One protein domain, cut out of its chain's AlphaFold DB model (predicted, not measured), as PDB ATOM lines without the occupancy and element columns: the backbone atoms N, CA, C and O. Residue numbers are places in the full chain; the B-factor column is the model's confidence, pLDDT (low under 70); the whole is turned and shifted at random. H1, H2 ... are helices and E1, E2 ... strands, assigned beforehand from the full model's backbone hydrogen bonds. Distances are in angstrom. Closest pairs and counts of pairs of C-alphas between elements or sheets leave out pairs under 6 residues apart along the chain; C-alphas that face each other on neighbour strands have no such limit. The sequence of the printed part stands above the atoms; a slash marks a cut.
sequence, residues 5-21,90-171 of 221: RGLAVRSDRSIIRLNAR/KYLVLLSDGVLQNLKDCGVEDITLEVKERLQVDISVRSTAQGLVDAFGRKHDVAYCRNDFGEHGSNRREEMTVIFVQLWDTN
ATOM      1  N   ARG A   5     -17.837  10.026 -78.489       90.88
ATOM      2  CA  ARG A   5     -18.416  11.344 -78.754       90.88
ATOM      3  C   ARG A   5     -19.401  11.235 -79.904       90.88
ATOM      4  O   ARG A   5     -19.014  10.885 -81.014       90.88
ATOM      5  N   GLY A   6     -20.662  11.522 -79.616       94.44
ATOM      6  CA  GLY A   6     -21.736  11.554 -80.592       94.44
ATOM      7  C   GLY A   6     -21.944  12.955 -81.147       94.44
ATOM      8  O   GLY A   6     -21.987  13.936 -80.401       94.44
ATOM      9  N   LEU A   7     -22.098  13.036 -82.460       95.88
ATOM     10  CA  LEU A   7     -22.394  14.241 -83.217       95.88
ATOM     11  C   LEU A   7     -23.588  13.956 -84.134       95.88
ATOM     12  O   LEU A   7     -23.650  12.900 -84.763       95.88
ATOM     13  N   ALA A   8     -24.513  14.901 -84.244       95.56
ATOM     14  CA  ALA A   8     -25.568  14.891 -85.247       95.56
ATOM     15  C   ALA A   8     -25.340  16.019 -86.245       95.56
ATOM     16  O   ALA A   8     -25.075  17.152 -85.855       95.56
ATOM     17  N   VAL A   9     -25.453  15.712 -87.530       95.00
ATOM     18  CA  VAL A   9     -25.250  16.661 -88.625       95.00
ATOM     19  C   VAL A   9     -26.595  16.956 -89.264       95.00
ATOM     20  O   VAL A   9     -27.301  16.033 -89.680       95.00
ATOM     21  N   ARG A  10     -26.941  18.240 -89.357       93.81
ATOM     22  CA  ARG A  10     -28.169  18.710 -90.003       93.81
ATOM     23  C   ARG A  10     -27.936  19.058 -91.476       93.81
ATOM     24  O   ARG A  10     -26.808  19.139 -91.956       93.81
ATOM     25  N   SER A  11     -29.028  19.271 -92.201       91.50
ATOM     26  CA  SER A  11     -29.065  19.626 -93.628       91.50
ATOM     27  C   SER A  11     -28.316  20.917 -93.968       91.50
ATOM     28  O   SER A  11     -27.688  20.998 -95.021       91.50
ATOM     29  N   ASP A  12     -28.303  21.888 -93.058       91.75
ATOM     30  CA  ASP A  12     -27.520  23.127 -93.154       91.75
ATOM     31  C   ASP A  12     -26.027  22.933 -92.804       91.75
ATOM     32  O   ASP A  12     -25.260  23.896 -92.750       91.75
ATOM     33  N   ARG A  13     -25.599  21.683 -92.570       89.94
ATOM     34  CA  ARG A  13     -24.262  21.288 -92.101       89.94
ATOM     35  C   ARG A  13     -23.902  21.835 -90.718       89.94
ATOM     36  O   ARG A  13     -22.720  21.843 -90.357       89.94
ATOM     37  N   SER A  14     -24.876  22.299 -89.938       93.50
ATOM     38  CA  SER A  14     -24.671  22.513 -88.507       93.50
ATOM     39  C   SER A  14     -24.492  21.166 -87.805       93.50
ATOM     40  O   SER A  14     -25.046  20.145 -88.229       93.50
ATOM     41  N   ILE A  15     -23.665  21.154 -86.759       95.06
ATOM     42  CA  ILE A  15     -23.391  19.956 -85.967       95.06
ATOM     43  C   ILE A  15     -23.869  20.185 -84.539       95.06
ATOM     44  O   ILE A  15     -23.509  21.174 -83.904       95.06
ATOM     45  N   ILE A  16     -24.664  19.246 -84.041       94.00
ATOM     46  CA  ILE A  16     -25.116  19.175 -82.658       94.00
ATOM     47  C   ILE A  16     -24.263  18.129 -81.949       94.00
ATOM     48  O   ILE A  16     -24.163  16.986 -82.391       94.00
ATOM     49  N   ARG A  17     -23.660  18.506 -80.823       93.31
ATOM     50  CA  ARG A  17     -22.963  17.561 -79.950       93.31
ATOM     51  C   ARG A  17     -23.985  16.818 -79.085       93.31
ATOM     52  O   ARG A  17     -24.711  17.450 -78.327       93.31
ATOM     53  N   LEU A  18     -24.016  15.490 -79.186       93.00
ATOM     54  CA  LEU A  18     -25.019  14.643 -78.524       93.00
ATOM     55  C   LEU A  18     -24.698  14.371 -77.052       93.00
ATOM     56  O   LEU A  18     -25.604  14.233 -76.242       93.00
ATOM     57  N   ASN A  19     -23.415  14.319 -76.693       89.44
ATOM     58  CA  ASN A  19     -22.966  14.193 -75.310       89.44
ATOM     59  C   ASN A  19     -22.036  15.353 -74.944       89.44
ATOM     60  O   ASN A  19     -20.900  15.448 -75.426       89.44
ATOM     61  N   ALA A  20     -22.528  16.254 -74.095       80.25
ATOM     62  CA  ALA A  20     -21.812  17.465 -73.698       80.25
ATOM     63  C   ALA A  20     -20.674  17.178 -72.709       80.25
ATOM     64  O   ALA A  20     -19.614  17.807 -72.784       80.25
ATOM     65  N   ARG A  21     -20.862  16.198 -71.825       85.62
ATOM     66  CA  ARG A  21     -19.910  15.882 -70.761       85.62
ATOM     67  C   ARG A  21     -18.860  14.875 -71.206       85.62
ATOM     68  O   ARG A  21     -19.106  14.011 -72.050       85.62
ATOM     69  N   LYS A  90     -29.488  14.644 -90.707       92.94
ATOM     70  CA  LYS A  90     -29.088  13.865 -91.892       92.94
ATOM     71  C   LYS A  90     -28.193  12.711 -91.515       92.94
ATOM     72  O   LYS A  90     -28.421  11.595 -91.982       92.94
ATOM     73  N   TYR A  91     -27.235  12.964 -90.631       94.75
ATOM     74  CA  TYR A  91     -26.233  11.980 -90.256       94.75
ATOM     75  C   TYR A  91     -26.011  11.967 -88.747       94.75
ATOM     76  O   TYR A  91     -26.053  13.016 -88.106       94.75
ATOM     77  N   LEU A  92     -25.723  10.790 -88.199       95.62
ATOM     78  CA  LEU A  92     -25.122  10.636 -86.879       95.62
ATOM     79  C   LEU A  92     -23.694  10.130 -87.050       95.62
ATOM     80  O   LEU A  92     -23.433   9.233 -87.852       95.62
ATOM     81  N   VAL A  93     -22.781  10.699 -86.275       96.56
ATOM     82  CA  VAL A  93     -21.372  10.324 -86.250       96.56
ATOM     83  C   VAL A  93     -20.991  10.025 -84.808       96.56
ATOM     84  O   VAL A  93     -21.096  10.899 -83.950       96.56
ATOM     85  N   LEU A  94     -20.551   8.800 -84.527       96.00
ATOM     86  CA  LEU A  94     -19.980   8.429 -83.231       96.00
ATOM     87  C   LEU A  94     -18.479   8.216 -83.399       96.00
ATOM     88  O   LEU A  94     -18.050   7.465 -84.274       96.00
ATOM     89  N   LEU A  95     -17.694   8.876 -82.557       95.44
ATOM     90  CA  LEU A  95     -16.234   8.855 -82.588       95.44
ATOM     91  C   LEU A  95     -15.704   8.181 -81.325       95.44
ATOM     92  O   LEU A  95     -16.148   8.532 -80.230       95.44
ATOM     93  N   SER A  96     -14.756   7.253 -81.458       94.12
ATOM     94  CA  SER A  96     -14.030   6.690 -80.310       94.12
ATOM     95  C   SER A  96     -13.122   7.717 -79.638       94.12
ATOM     96  O   SER A  96     -12.698   8.692 -80.256       94.12
ATOM     97  N   ASP A  97     -12.771   7.453 -78.379       90.19
ATOM     98  CA  ASP A  97     -11.787   8.232 -77.621       90.19
ATOM     99  C   ASP A  97     -10.460   8.353 -78.377       90.19
ATOM    100  O   ASP A  97      -9.913   9.444 -78.462       90.19
ATOM    101  N   GLY A  98     -10.019   7.280 -79.044       92.00
ATOM    102  CA  GLY A  98      -8.795   7.309 -79.840       92.00
ATOM    103  C   GLY A  98      -8.847   8.280 -81.022       92.00
ATOM    104  O   GLY A  98      -7.833   8.884 -81.350       92.00
ATOM    105  N   VAL A  99     -10.018   8.530 -81.625       94.31
ATOM    106  CA  VAL A  99     -10.160   9.630 -82.600       94.31
ATOM    107  C   VAL A  99      -9.946  10.978 -81.915       94.31
ATOM    108  O   VAL A  99      -9.225  11.825 -82.438       94.31
ATOM    109  N   LEU A 100     -10.556  11.184 -80.747       91.44
ATOM    110  CA  LEU A 100     -10.454  12.447 -80.015       91.44
ATOM    111  C   LEU A 100      -9.018  12.709 -79.557       91.44
ATOM    112  O   LEU A 100      -8.533  13.825 -79.720       91.44
ATOM    113  N   GLN A 101      -8.351  11.695 -79.006       89.75
ATOM    114  CA  GLN A 101      -6.988  11.794 -78.502       89.75
ATOM    115  C   GLN A 101      -6.006  12.067 -79.640       89.75
ATOM    116  O   GLN A 101      -5.301  13.069 -79.592       89.75
ATOM    117  N   ASN A 102      -6.057  11.282 -80.721       92.19
ATOM    118  CA  ASN A 102      -5.177  11.491 -81.874       92.19
ATOM    119  C   ASN A 102      -5.344  12.895 -82.483       92.19
ATOM    120  O   ASN A 102      -4.366  13.498 -82.912       92.19
ATOM    121  N   LEU A 103      -6.570  13.434 -82.534       92.50
ATOM    122  CA  LEU A 103      -6.807  14.797 -83.023       92.50
ATOM    123  C   LEU A 103      -6.262  15.860 -82.062       92.50
ATOM    124  O   LEU A 103      -5.632  16.813 -82.520       92.50
ATOM    125  N   LYS A 104      -6.451  15.689 -80.750       89.81
ATOM    126  CA  LYS A 104      -5.865  16.578 -79.734       89.81
ATOM    127  C   LYS A 104      -4.341  16.584 -79.791       89.81
ATOM    128  O   LYS A 104      -3.747  17.655 -79.714       89.81
ATOM    129  N   ASP A 105      -3.718  15.425 -79.993       89.44
ATOM    130  CA  ASP A 105      -2.261  15.302 -80.129       89.44
ATOM    131  C   ASP A 105      -1.734  16.104 -81.333       89.44
ATOM    132  O   ASP A 105      -0.639  16.660 -81.281       89.44
ATOM    133  N   CYS A 106      -2.555  16.248 -82.380       90.06
ATOM    134  CA  CYS A 106      -2.289  17.092 -83.550       90.06
ATOM    135  C   CYS A 106      -2.636  18.582 -83.348       90.06
ATOM    136  O   CYS A 106      -2.719  19.316 -84.334       90.06
ATOM    137  N   GLY A 107      -2.947  19.019 -82.124       88.00
ATOM    138  CA  GLY A 107      -3.333  20.401 -81.824       88.00
ATOM    139  C   GLY A 107      -4.742  20.792 -82.284       88.00
ATOM    140  O   GLY A 107      -5.031  21.976 -82.440       88.00
ATOM    141  N   VAL A 108      -5.637  19.829 -82.537       90.75
ATOM    142  CA  VAL A 108      -7.032  20.139 -82.888       90.75
ATOM    143  C   VAL A 108      -7.821  20.490 -81.630       90.75
ATOM    144  O   VAL A 108      -8.132  19.620 -80.815       90.75
ATOM    145  N   GLU A 109      -8.193  21.762 -81.506       88.31
ATOM    146  CA  GLU A 109      -9.023  22.257 -80.401       88.31
ATOM    147  C   GLU A 109     -10.514  21.959 -80.627       88.31
ATOM    148  O   GLU A 109     -11.182  21.387 -79.759       88.31
ATOM    149  N   ASP A 110     -11.037  22.284 -81.815       91.56
ATOM    150  CA  ASP A 110     -12.441  22.054 -82.169       91.56
ATOM    151  C   ASP A 110     -12.614  20.811 -83.050       91.56
ATOM    152  O   ASP A 110     -12.618  20.852 -84.282       91.56
ATOM    153  N   ILE A 111     -12.823  19.679 -82.382       91.50
ATOM    154  CA  ILE A 111     -13.109  18.388 -83.019       91.50
ATOM    155  C   ILE A 111     -14.392  18.447 -83.864       91.50
ATOM    156  O   ILE A 111     -14.507  17.747 -84.868       91.50
ATOM    157  N   THR A 112     -15.368  19.270 -83.478       93.06
ATOM    158  CA  THR A 112     -16.643  19.385 -84.200       93.06
ATOM    159  C   THR A 112     -16.419  20.049 -85.551       93.06
ATOM    160  O   THR A 112     -16.896  19.550 -86.572       93.06
ATOM    161  N   LEU A 113     -15.655  21.142 -85.564       93.06
ATOM    162  CA  LEU A 113     -15.244  21.814 -86.792       93.06
ATOM    163  C   LEU A 113     -14.396  20.890 -87.669       93.06
ATOM    164  O   LEU A 113     -14.668  20.762 -88.860       93.06
ATOM    165  N   GLU A 114     -13.444  20.172 -87.075       95.00
ATOM    166  CA  GLU A 114     -12.590  19.230 -87.802       95.00
ATOM    167  C   GLU A 114     -13.414  18.132 -88.502       95.00
ATOM    168  O   GLU A 114     -13.178  17.818 -89.671       95.00
ATOM    169  N   VAL A 115     -14.417  17.568 -87.820       94.69
ATOM    170  CA  VAL A 115     -15.347  16.596 -88.417       94.69
ATOM    171  C   VAL A 115     -16.154  17.246 -89.535       94.69
ATOM    172  O   VAL A 115     -16.292  16.647 -90.598       94.69
ATOM    173  N   LYS A 116     -16.656  18.470 -89.335       94.12
ATOM    174  CA  LYS A 116     -17.423  19.208 -90.350       94.12
ATOM    175  C   LYS A 116     -16.631  19.413 -91.640       94.12
ATOM    176  O   LYS A 116     -17.184  19.241 -92.722       94.12
ATOM    177  N   GLU A 117     -15.361  19.788 -91.529       93.75
ATOM    178  CA  GLU A 117     -14.484  20.044 -92.678       93.75
ATOM    179  C   GLU A 117     -14.081  18.761 -93.409       93.75
ATOM    180  O   GLU A 117     -13.923  18.752 -94.631       93.75
ATOM    181  N   ARG A 118     -13.918  17.665 -92.663       93.94
ATOM    182  CA  ARG A 118     -13.475  16.365 -93.183       93.94
ATOM    183  C   ARG A 118     -14.612  15.487 -93.683       93.94
ATOM    184  O   ARG A 118     -14.352  14.551 -94.436       93.94
ATOM    185  N   LEU A 119     -15.847  15.757 -93.266       93.88
ATOM    186  CA  LEU A 119     -17.009  14.971 -93.653       93.88
ATOM    187  C   LEU A 119     -17.329  15.188 -95.134       93.88
ATOM    188  O   LEU A 119     -17.982  16.155 -95.527       93.88
ATOM    189  N   GLN A 120     -16.888  14.236 -95.948       90.94
ATOM    190  CA  GLN A 120     -17.230  14.125 -97.359       90.94
ATOM    191  C   GLN A 120     -18.079  12.873 -97.533       90.94
ATOM    192  O   GLN A 120     -17.585  11.756 -97.397       90.94
ATOM    193  N   VAL A 121     -19.379  13.075 -97.756       86.44
ATOM    194  CA  VAL A 121     -20.320  11.971 -97.948       86.44
ATOM    195  C   VAL A 121     -20.011  11.300 -99.279       86.44
ATOM    196  O   VAL A 121     -20.040  11.942-100.326       86.44
ATOM    197  N   ASP A 122     -19.706  10.014 -99.202       85.62
ATOM    198  CA  ASP A 122     -19.400   9.156-100.339       85.62
ATOM    199  C   ASP A 122     -20.638   8.322-100.724       85.62
ATOM    200  O   ASP A 122     -21.686   8.384-100.075       85.62
ATOM    201  N   ILE A 123     -20.524   7.505-101.769       83.62
ATOM    202  CA  ILE A 123     -21.596   6.663-102.323       83.62
ATOM    203  C   ILE A 123     -22.186   5.733-101.248       83.62
ATOM    204  O   ILE A 123     -23.391   5.472-101.231       83.62
ATOM    205  N   SER A 124     -21.346   5.241-100.329       89.81
ATOM    206  CA  SER A 124     -21.759   4.351 -99.243       89.81
ATOM    207  C   SER A 124     -21.445   4.915 -97.854       89.81
ATOM    208  O   SER A 124     -20.454   5.624 -97.643       89.81
ATOM    209  N   VAL A 125     -22.263   4.531 -96.869       92.81
ATOM    210  CA  VAL A 125     -22.050   4.856 -95.446       92.81
ATOM    211  C   VAL A 125     -20.705   4.333 -94.937       92.81
ATOM    212  O   VAL A 125     -20.023   5.013 -94.173       92.81
ATOM    213  N   ARG A 126     -20.284   3.154 -95.414       93.25
ATOM    214  CA  ARG A 126     -19.005   2.534 -95.049       93.25
ATOM    215  C   ARG A 126     -17.829   3.325 -95.608       93.25
ATOM    216  O   ARG A 126     -16.891   3.600 -94.867       93.25
ATOM    217  N   SER A 127     -17.893   3.709 -96.882       93.31
ATOM    218  CA  SER A 127     -16.850   4.520 -97.520       93.31
ATOM    219  C   SER A 127     -16.727   5.886 -96.845       93.31
ATOM    220  O   SER A 127     -15.618   6.331 -96.575       93.31
ATOM    221  N   THR A 128     -17.853   6.497 -96.461       94.94
ATOM    222  CA  THR A 128     -17.867   7.766 -95.714       94.94
ATOM    223  C   THR A 128     -17.189   7.630 -94.345       94.94
ATOM    224  O   THR A 128     -16.331   8.441 -93.991       94.94
ATOM    225  N   ALA A 129     -17.528   6.587 -93.577       95.62
ATOM    226  CA  ALA A 129     -16.900   6.324 -92.281       95.62
ATOM    227  C   ALA A 129     -15.388   6.083 -92.418       95.62
ATOM    228  O   ALA A 129     -14.599   6.671 -91.678       95.62
ATOM    229  N   GLN A 130     -14.983   5.261 -93.391       95.38
ATOM    230  CA  GLN A 130     -13.573   4.973 -93.648       95.38
ATOM    231  C   GLN A 130     -12.818   6.227 -94.098       95.38
ATOM    232  O   GLN A 130     -11.735   6.498 -93.590       95.38
ATOM    233  N   GLY A 131     -13.411   7.039 -94.977       96.38
ATOM    234  CA  GLY A 131     -12.826   8.295 -95.443       96.38
ATOM    235  C   GLY A 131     -12.541   9.274 -94.304       96.38
ATOM    236  O   GLY A 131     -11.482   9.904 -94.293       96.38
ATOM    237  N   LEU A 132     -13.429   9.351 -93.304       96.56
ATOM    238  CA  LEU A 132     -13.193  10.122 -92.079       96.56
ATOM    239  C   LEU A 132     -12.012   9.572 -91.272       96.56
ATOM    240  O   LEU A 132     -11.107  10.337 -90.932       96.56
ATOM    241  N   VAL A 133     -11.994   8.263 -90.994       96.50
ATOM    242  CA  VAL A 133     -10.896   7.607 -90.257       96.50
ATOM    243  C   VAL A 133      -9.560   7.844 -90.955       96.50
ATOM    244  O   VAL A 133      -8.594   8.256 -90.311       96.50
ATOM    245  N   ASP A 134      -9.507   7.654 -92.271       96.31
ATOM    246  CA  ASP A 134      -8.292   7.838 -93.060       96.31
ATOM    247  C   ASP A 134      -7.834   9.296 -93.044       96.31
ATOM    248  O   ASP A 134      -6.637   9.579 -92.996       96.31
ATOM    249  N   ALA A 135      -8.768  10.246 -93.078       96.12
ATOM    250  CA  ALA A 135      -8.430  11.658 -93.054       96.12
ATOM    251  C   ALA A 135      -7.895  12.111 -91.684       96.12
ATOM    252  O   ALA A 135      -6.954  12.906 -91.642       96.12
ATOM    253  N   PHE A 136      -8.430  11.585 -90.579       95.56
ATOM    254  CA  PHE A 136      -7.865  11.802 -89.240       95.56
ATOM    255  C   PHE A 136      -6.503  11.118 -89.083       95.56
ATOM    256  O   PHE A 136      -5.557  11.746 -88.608       95.56
ATOM    257  N   GLY A 137      -6.367   9.879 -89.565       94.38
ATOM    258  CA  GLY A 137      -5.100   9.148 -89.565       94.38
ATOM    259  C   GLY A 137      -4.002   9.880 -90.328       94.38
ATOM    260  O   GLY A 137      -2.923  10.089 -89.783       94.38
ATOM    261  N   ARG A 138      -4.298  10.376 -91.536       94.31
ATOM    262  CA  ARG A 138      -3.346  11.181 -92.318       94.31
ATOM    263  C   ARG A 138      -2.922  12.458 -91.597       94.31
ATOM    264  O   ARG A 138      -1.761  12.836 -91.705       94.31
ATOM    265  N   LYS A 139      -3.828  13.135 -90.880       92.88
ATOM    266  CA  LYS A 139      -3.465  14.331 -90.097       92.88
ATOM    267  C   LYS A 139      -2.456  13.982 -89.003       92.88
ATOM    268  O   LYS A 139      -1.441  14.665 -88.896       92.88
ATOM    269  N   HIS A 140      -2.698  12.893 -88.277       91.69
ATOM    270  CA  HIS A 140      -1.766  12.382 -87.274       91.69
ATOM    271  C   HIS A 140      -0.415  11.992 -87.877       91.69
ATOM    272  O   HIS A 140       0.626  12.380 -87.355       91.69
ATOM    273  N   ASP A 141      -0.408  11.292 -89.010       90.62
ATOM    274  CA  ASP A 141       0.833  10.909 -89.689       90.62
ATOM    275  C   ASP A 141       1.637  12.146 -90.140       90.62
ATOM    276  O   ASP A 141       2.861  12.182 -90.015       90.62
ATOM    277  N   VAL A 142       0.961  13.198 -90.620       90.56
ATOM    278  CA  VAL A 142       1.608  14.468 -90.993       90.56
ATOM    279  C   VAL A 142       2.177  15.195 -89.773       90.56
ATOM    280  O   VAL A 142       3.311  15.670 -89.851       90.56
ATOM    281  N   ALA A 143       1.428  15.274 -88.669       88.06
ATOM    282  CA  ALA A 143       1.902  15.875 -87.420       88.06
ATOM    283  C   ALA A 143       3.140  15.136 -86.889       88.06
ATOM    284  O   ALA A 143       4.160  15.765 -86.600       88.06
ATOM    285  N   TYR A 144       3.106  13.797 -86.905       86.19
ATOM    286  CA  TYR A 144       4.240  12.949 -86.539       86.19
ATOM    287  C   TYR A 144       5.480  13.232 -87.386       86.19
ATOM    288  O   TYR A 144       6.554  13.504 -86.852       86.19
ATOM    289  N   CYS A 145       5.342  13.235 -88.713       85.56
ATOM    290  CA  CYS A 145       6.463  13.484 -89.622       85.56
ATOM    291  C   CYS A 145       7.059  14.893 -89.489       85.56
ATOM    292  O   CYS A 145       8.239  15.087 -89.779       85.56
ATOM    293  N   ARG A 146       6.256  15.882 -89.085       85.88
ATOM    294  CA  ARG A 146       6.697  17.272 -88.891       85.88
ATOM    295  C   ARG A 146       7.224  17.553 -87.487       85.88
ATOM    296  O   ARG A 146       7.746  18.641 -87.267       85.88
ATOM    297  N   ASN A 147       7.115  16.583 -86.576       79.12
ATOM    298  CA  ASN A 147       7.332  16.773 -85.144       79.12
ATOM    299  C   ASN A 147       6.482  17.932 -84.582       79.12
ATOM    300  O   ASN A 147       6.920  18.668 -83.702       79.12
ATOM    301  N   ASP A 148       5.286  18.101 -85.151       75.62
ATOM    302  CA  ASP A 148       4.338  19.189 -84.885       75.62
ATOM    303  C   ASP A 148       3.214  18.668 -83.990       75.62
ATOM    304  O   ASP A 148       2.030  18.673 -84.332       75.62
ATOM    305  N   PHE A 149       3.627  18.088 -82.868       71.75
ATOM    306  CA  PHE A 149       2.713  17.672 -81.822       71.75
ATOM    307  C   PHE A 149       2.374  18.872 -80.950       71.75
ATOM    308  O   PHE A 149       3.223  19.734 -80.704       71.75
ATOM    309  N   GLY A 150       1.146  18.899 -80.434       63.28
ATOM    310  CA  GLY A 150       0.827  19.789 -79.323       63.28
ATOM    311  C   GLY A 150       1.801  19.567 -78.160       63.28
ATOM    312  O   GLY A 150       2.490  18.550 -78.096       63.28
ATOM    313  N   GLU A 151       1.831  20.493 -77.203       60.38
ATOM    314  CA  GLU A 151       2.786  20.519 -76.078       60.38
ATOM    315  C   GLU A 151       2.865  19.193 -75.273       60.38
ATOM    316  O   GLU A 151       3.842  18.948 -74.572       60.38
ATOM    317  N   HIS A 152       1.866  18.310 -75.425       61.19
ATOM    318  CA  HIS A 152       1.769  16.984 -74.805       61.19
ATOM    319  C   HIS A 152       1.381  15.854 -75.788       61.19
ATOM    320  O   HIS A 152       0.852  14.829 -75.359       61.19
ATOM    321  N   GLY A 153       1.576  16.031 -77.099       64.31
ATOM    322  CA  GLY A 153       1.095  15.071 -78.097       64.31
ATOM    323  C   GLY A 153       1.830  13.727 -78.054       64.31
ATOM    324  O   GLY A 153       3.058  13.662 -77.959       64.31
ATOM    325  N   SER A 154       1.066  12.638 -78.120       70.81
ATOM    326  CA  SER A 154       1.596  11.276 -78.187       70.81
ATOM    327  C   SER A 154       2.229  10.985 -79.549       70.81
ATOM    328  O   SER A 154       1.662  11.274 -80.599       70.81
ATOM    329  N   ASN A 155       3.374  10.301 -79.546       78.50
ATOM    330  CA  ASN A 155       3.977   9.765 -80.769       78.50
ATOM    331  C   ASN A 155       3.291   8.473 -81.262       78.50
ATOM    332  O   ASN A 155       3.625   7.946 -82.326       78.50
ATOM    333  N   ARG A 156       2.353   7.941 -80.472       84.56
ATOM    334  CA  ARG A 156       1.631   6.700 -80.720       84.56
ATOM    335  C   ARG A 156       0.166   7.001 -80.995       84.56
ATOM    336  O   ARG A 156      -0.522   7.562 -80.148       84.56
ATOM    337  N   ARG A 157      -0.309   6.477 -82.124       86.25
ATOM    338  CA  ARG A 157      -1.706   6.539 -82.542       86.25
ATOM    339  C   ARG A 157      -2.570   5.543 -81.765       86.25
ATOM    340  O   ARG A 157      -2.269   4.345 -81.737       86.25
ATOM    341  N   GLU A 158      -3.659   6.020 -81.179       90.75
ATOM    342  CA  GLU A 158      -4.705   5.181 -80.588       90.75
ATOM    343  C   GLU A 158      -5.632   4.565 -81.648       90.75
ATOM    344  O   GLU A 158      -5.668   4.999 -82.804       90.75
ATOM    345  N   GLU A 159      -6.400   3.546 -81.254       93.44
ATOM    346  CA  GLU A 159      -7.392   2.911 -82.124       93.44
ATOM    347  C   GLU A 159      -8.533   3.883 -82.469       93.44
ATOM    348  O   GLU A 159      -9.230   4.417 -81.601       93.44
ATOM    349  N   MET A 160      -8.746   4.094 -83.768       94.75
ATOM    350  CA  MET A 160      -9.771   4.994 -84.281       94.75
ATOM    351  C   MET A 160     -10.966   4.202 -84.788       94.75
ATOM    352  O   MET A 160     -10.852   3.417 -85.728       94.75
ATOM    353  N   THR A 161     -12.129   4.470 -84.210       95.62
ATOM    354  CA  THR A 161     -13.404   3.921 -84.662       95.62
ATOM    355  C   THR A 161     -14.351   5.073 -84.947       95.62
ATOM    356  O   THR A 161     -14.537   5.960 -84.110       95.62
ATOM    357  N   VAL A 162     -14.960   5.049 -86.130       96.69
ATOM    358  CA  VAL A 162     -16.015   5.979 -86.534       96.69
ATOM    359  C   VAL A 162     -17.230   5.163 -86.935       96.69
ATOM    360  O   VAL A 162     -17.143   4.298 -87.805       96.69
ATOM    361  N   ILE A 163     -18.368   5.449 -86.311       96.44
ATOM    362  CA  ILE A 163     -19.666   4.915 -86.721       96.44
ATOM    363  C   ILE A 163     -20.409   6.041 -87.424       96.44
ATOM    364  O   ILE A 163     -20.618   7.105 -86.842       96.44
ATOM    365  N   PHE A 164     -20.802   5.800 -88.670       96.00
ATOM    366  CA  PHE A 164     -21.567   6.739 -89.479       96.00
ATOM    367  C   PHE A 164     -22.946   6.153 -89.770       96.00
ATOM    368  O   PHE A 164     -23.053   5.061 -90.329       96.00
ATOM    369  N   VAL A 165     -23.995   6.884 -89.405       94.75
ATOM    370  CA  VAL A 165     -25.388   6.496 -89.640       94.75
ATOM    371  C   VAL A 165     -26.047   7.559 -90.501       94.75
ATOM    372  O   VAL A 165     -26.061   8.735 -90.145       94.75
ATOM    373  N   GLN A 166     -26.619   7.141 -91.624       92.88
ATOM    374  CA  GLN A 166     -27.474   7.988 -92.445       92.88
ATOM    375  C   GLN A 166     -28.920   7.848 -91.955       92.88
ATOM    376  O   GLN A 166     -29.424   6.733 -91.872       92.88
ATOM    377  N   LEU A 167     -29.563   8.965 -91.605       89.62
ATOM    378  CA  LEU A 167     -30.924   8.975 -91.058       89.62
ATOM    379  C   LEU A 167     -31.973   9.154 -92.158       89.62
ATOM    380  O   LEU A 167     -32.766   8.257 -92.422       89.62
ATOM    381  N   TRP A 168     -31.954  10.316 -92.814       78.94
ATOM    382  CA  TRP A 168     -32.976  10.707 -93.780       78.94
ATOM    383  C   TRP A 168     -32.346  10.831 -95.160       78.94
ATOM    384  O   TRP A 168     -31.507  11.704 -95.395       78.94
ATOM    385  N   ASP A 169     -32.779   9.973 -96.074       65.50
ATOM    386  CA  ASP A 169     -32.454  10.056 -97.492       65.50
ATOM    387  C   ASP A 169     -33.762   9.926 -98.274       65.50
ATOM    388  O   ASP A 169     -34.196   8.833 -98.640       65.50
ATOM    389  N   THR A 170     -34.452  11.053 -98.461       55.03
ATOM    390  CA  THR A 170     -35.734  11.100 -99.185       55.03
ATOM    391  C   THR A 170     -35.612  10.518-100.593       55.03
ATOM    392  O   THR A 170     -36.577   9.960-101.107       55.03
ATOM    393  N   ASN A 171     -34.414  10.565-101.183       55.50
ATOM    394  CA  ASN A 171     -34.153  10.026-102.512       55.50
ATOM    395  C   ASN A 171     -34.048   8.493-102.510       55.50
ATOM    396  O   ASN A 171     -34.605   7.860-103.399       55.50
TER     397      ASN A 171
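This is residues 5 to 21 and 90 to 171 of the 221 residues of the protein "PPM-type phosphatase domain-containing protein" of Oesophagostomum dentatum (UniProt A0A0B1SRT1). What would one see first in this model? A sheet of four strands has two helices over one face: the long helix H3, which starts over the edge strand E4 and reaches well past the sheet, and the short helix H2 over E1. Beyond the sheet H1 packs beside H3, and residues 147 to 161, a long loop, lead back from the far end of H3 to E4. What are the counts and the size? The printed part has 99 residues, in the order E1 E2 E3 H1 H2 H3 E4; the sheet's order is E2 - E1 - E3 - E4, all antiparallel, and the class is mixed, helices and strands. It is compact, with a radius of gyration of the C-alphas of 13.8 A, and elongated, with spans of 46 by 29 by 21 A.

How are the strands joined? Inner strands E1, residues 5 to 10, and E3, residues 90 to 96, are antiparallel, with N 7 and O 93 2.8 A apart. Edge strand E2, residues 15 to 17, makes a hairpin with E1, with N 8 and O 16 at 2.8 A; edge strand E4, residues 162 to 166, is antiparallel to E3, with N 163 and O 94 at 2.9 A. What is on the sheet? H3, residues 125 to 146, lies over E4 and along it, at 26 degrees on the local plane and a height over the sheet of 11.9 A; the closest C-alphas, of Ala 129 and Phe 164, are 5.5 A apart. H2, residues 111 to 118, is on the same face, over E1 and slantwise to it at 50 degrees on the local plane, at a height of 9.2 A. These two helices form two layers with the sheet, helices on one face of it. How do the helices meet? H1, residues 97 to 105, only just on the sheet with 5 pairs of C-alphas within 10 A, only grazes it with residues 97 to 100; it touches residues 133 to 140 of H3 alone, closest at the C-alphas of Asn 102 and His 140, 6.4 A, the same way at a shallow tilt of 34 degrees, only just short of steep. H2 only just touches H3, with 3 pairs of C-alphas within 8 A, through residues 132 to 135 of H3 alone; the closest C-alphas are those of Arg 118 and Leu 132, 6.3 A. In H1, H2 and H3 every O i to N i+4 pair is within hydrogen-bond range.

Where does the sheet begin and end? C-alpha 5 of E1 is at (-18.416, 11.344, -78.754), and C-alpha 166 of E4 at (-27.474, 7.988, -92.445). How long are the longer elements? H3 measures 32.0 A and E3 20.3 A from first to last C-alpha.

Where is the cut? Residues 22 to 89 are not printed, and C-alphas 21 and 90 are 23.1 A apart. Which link is long, and where is confidence low? The link from H3 to E4 is long, 15 residues; residues 150 to 153 and 169 to 171 have pLDDT under 70.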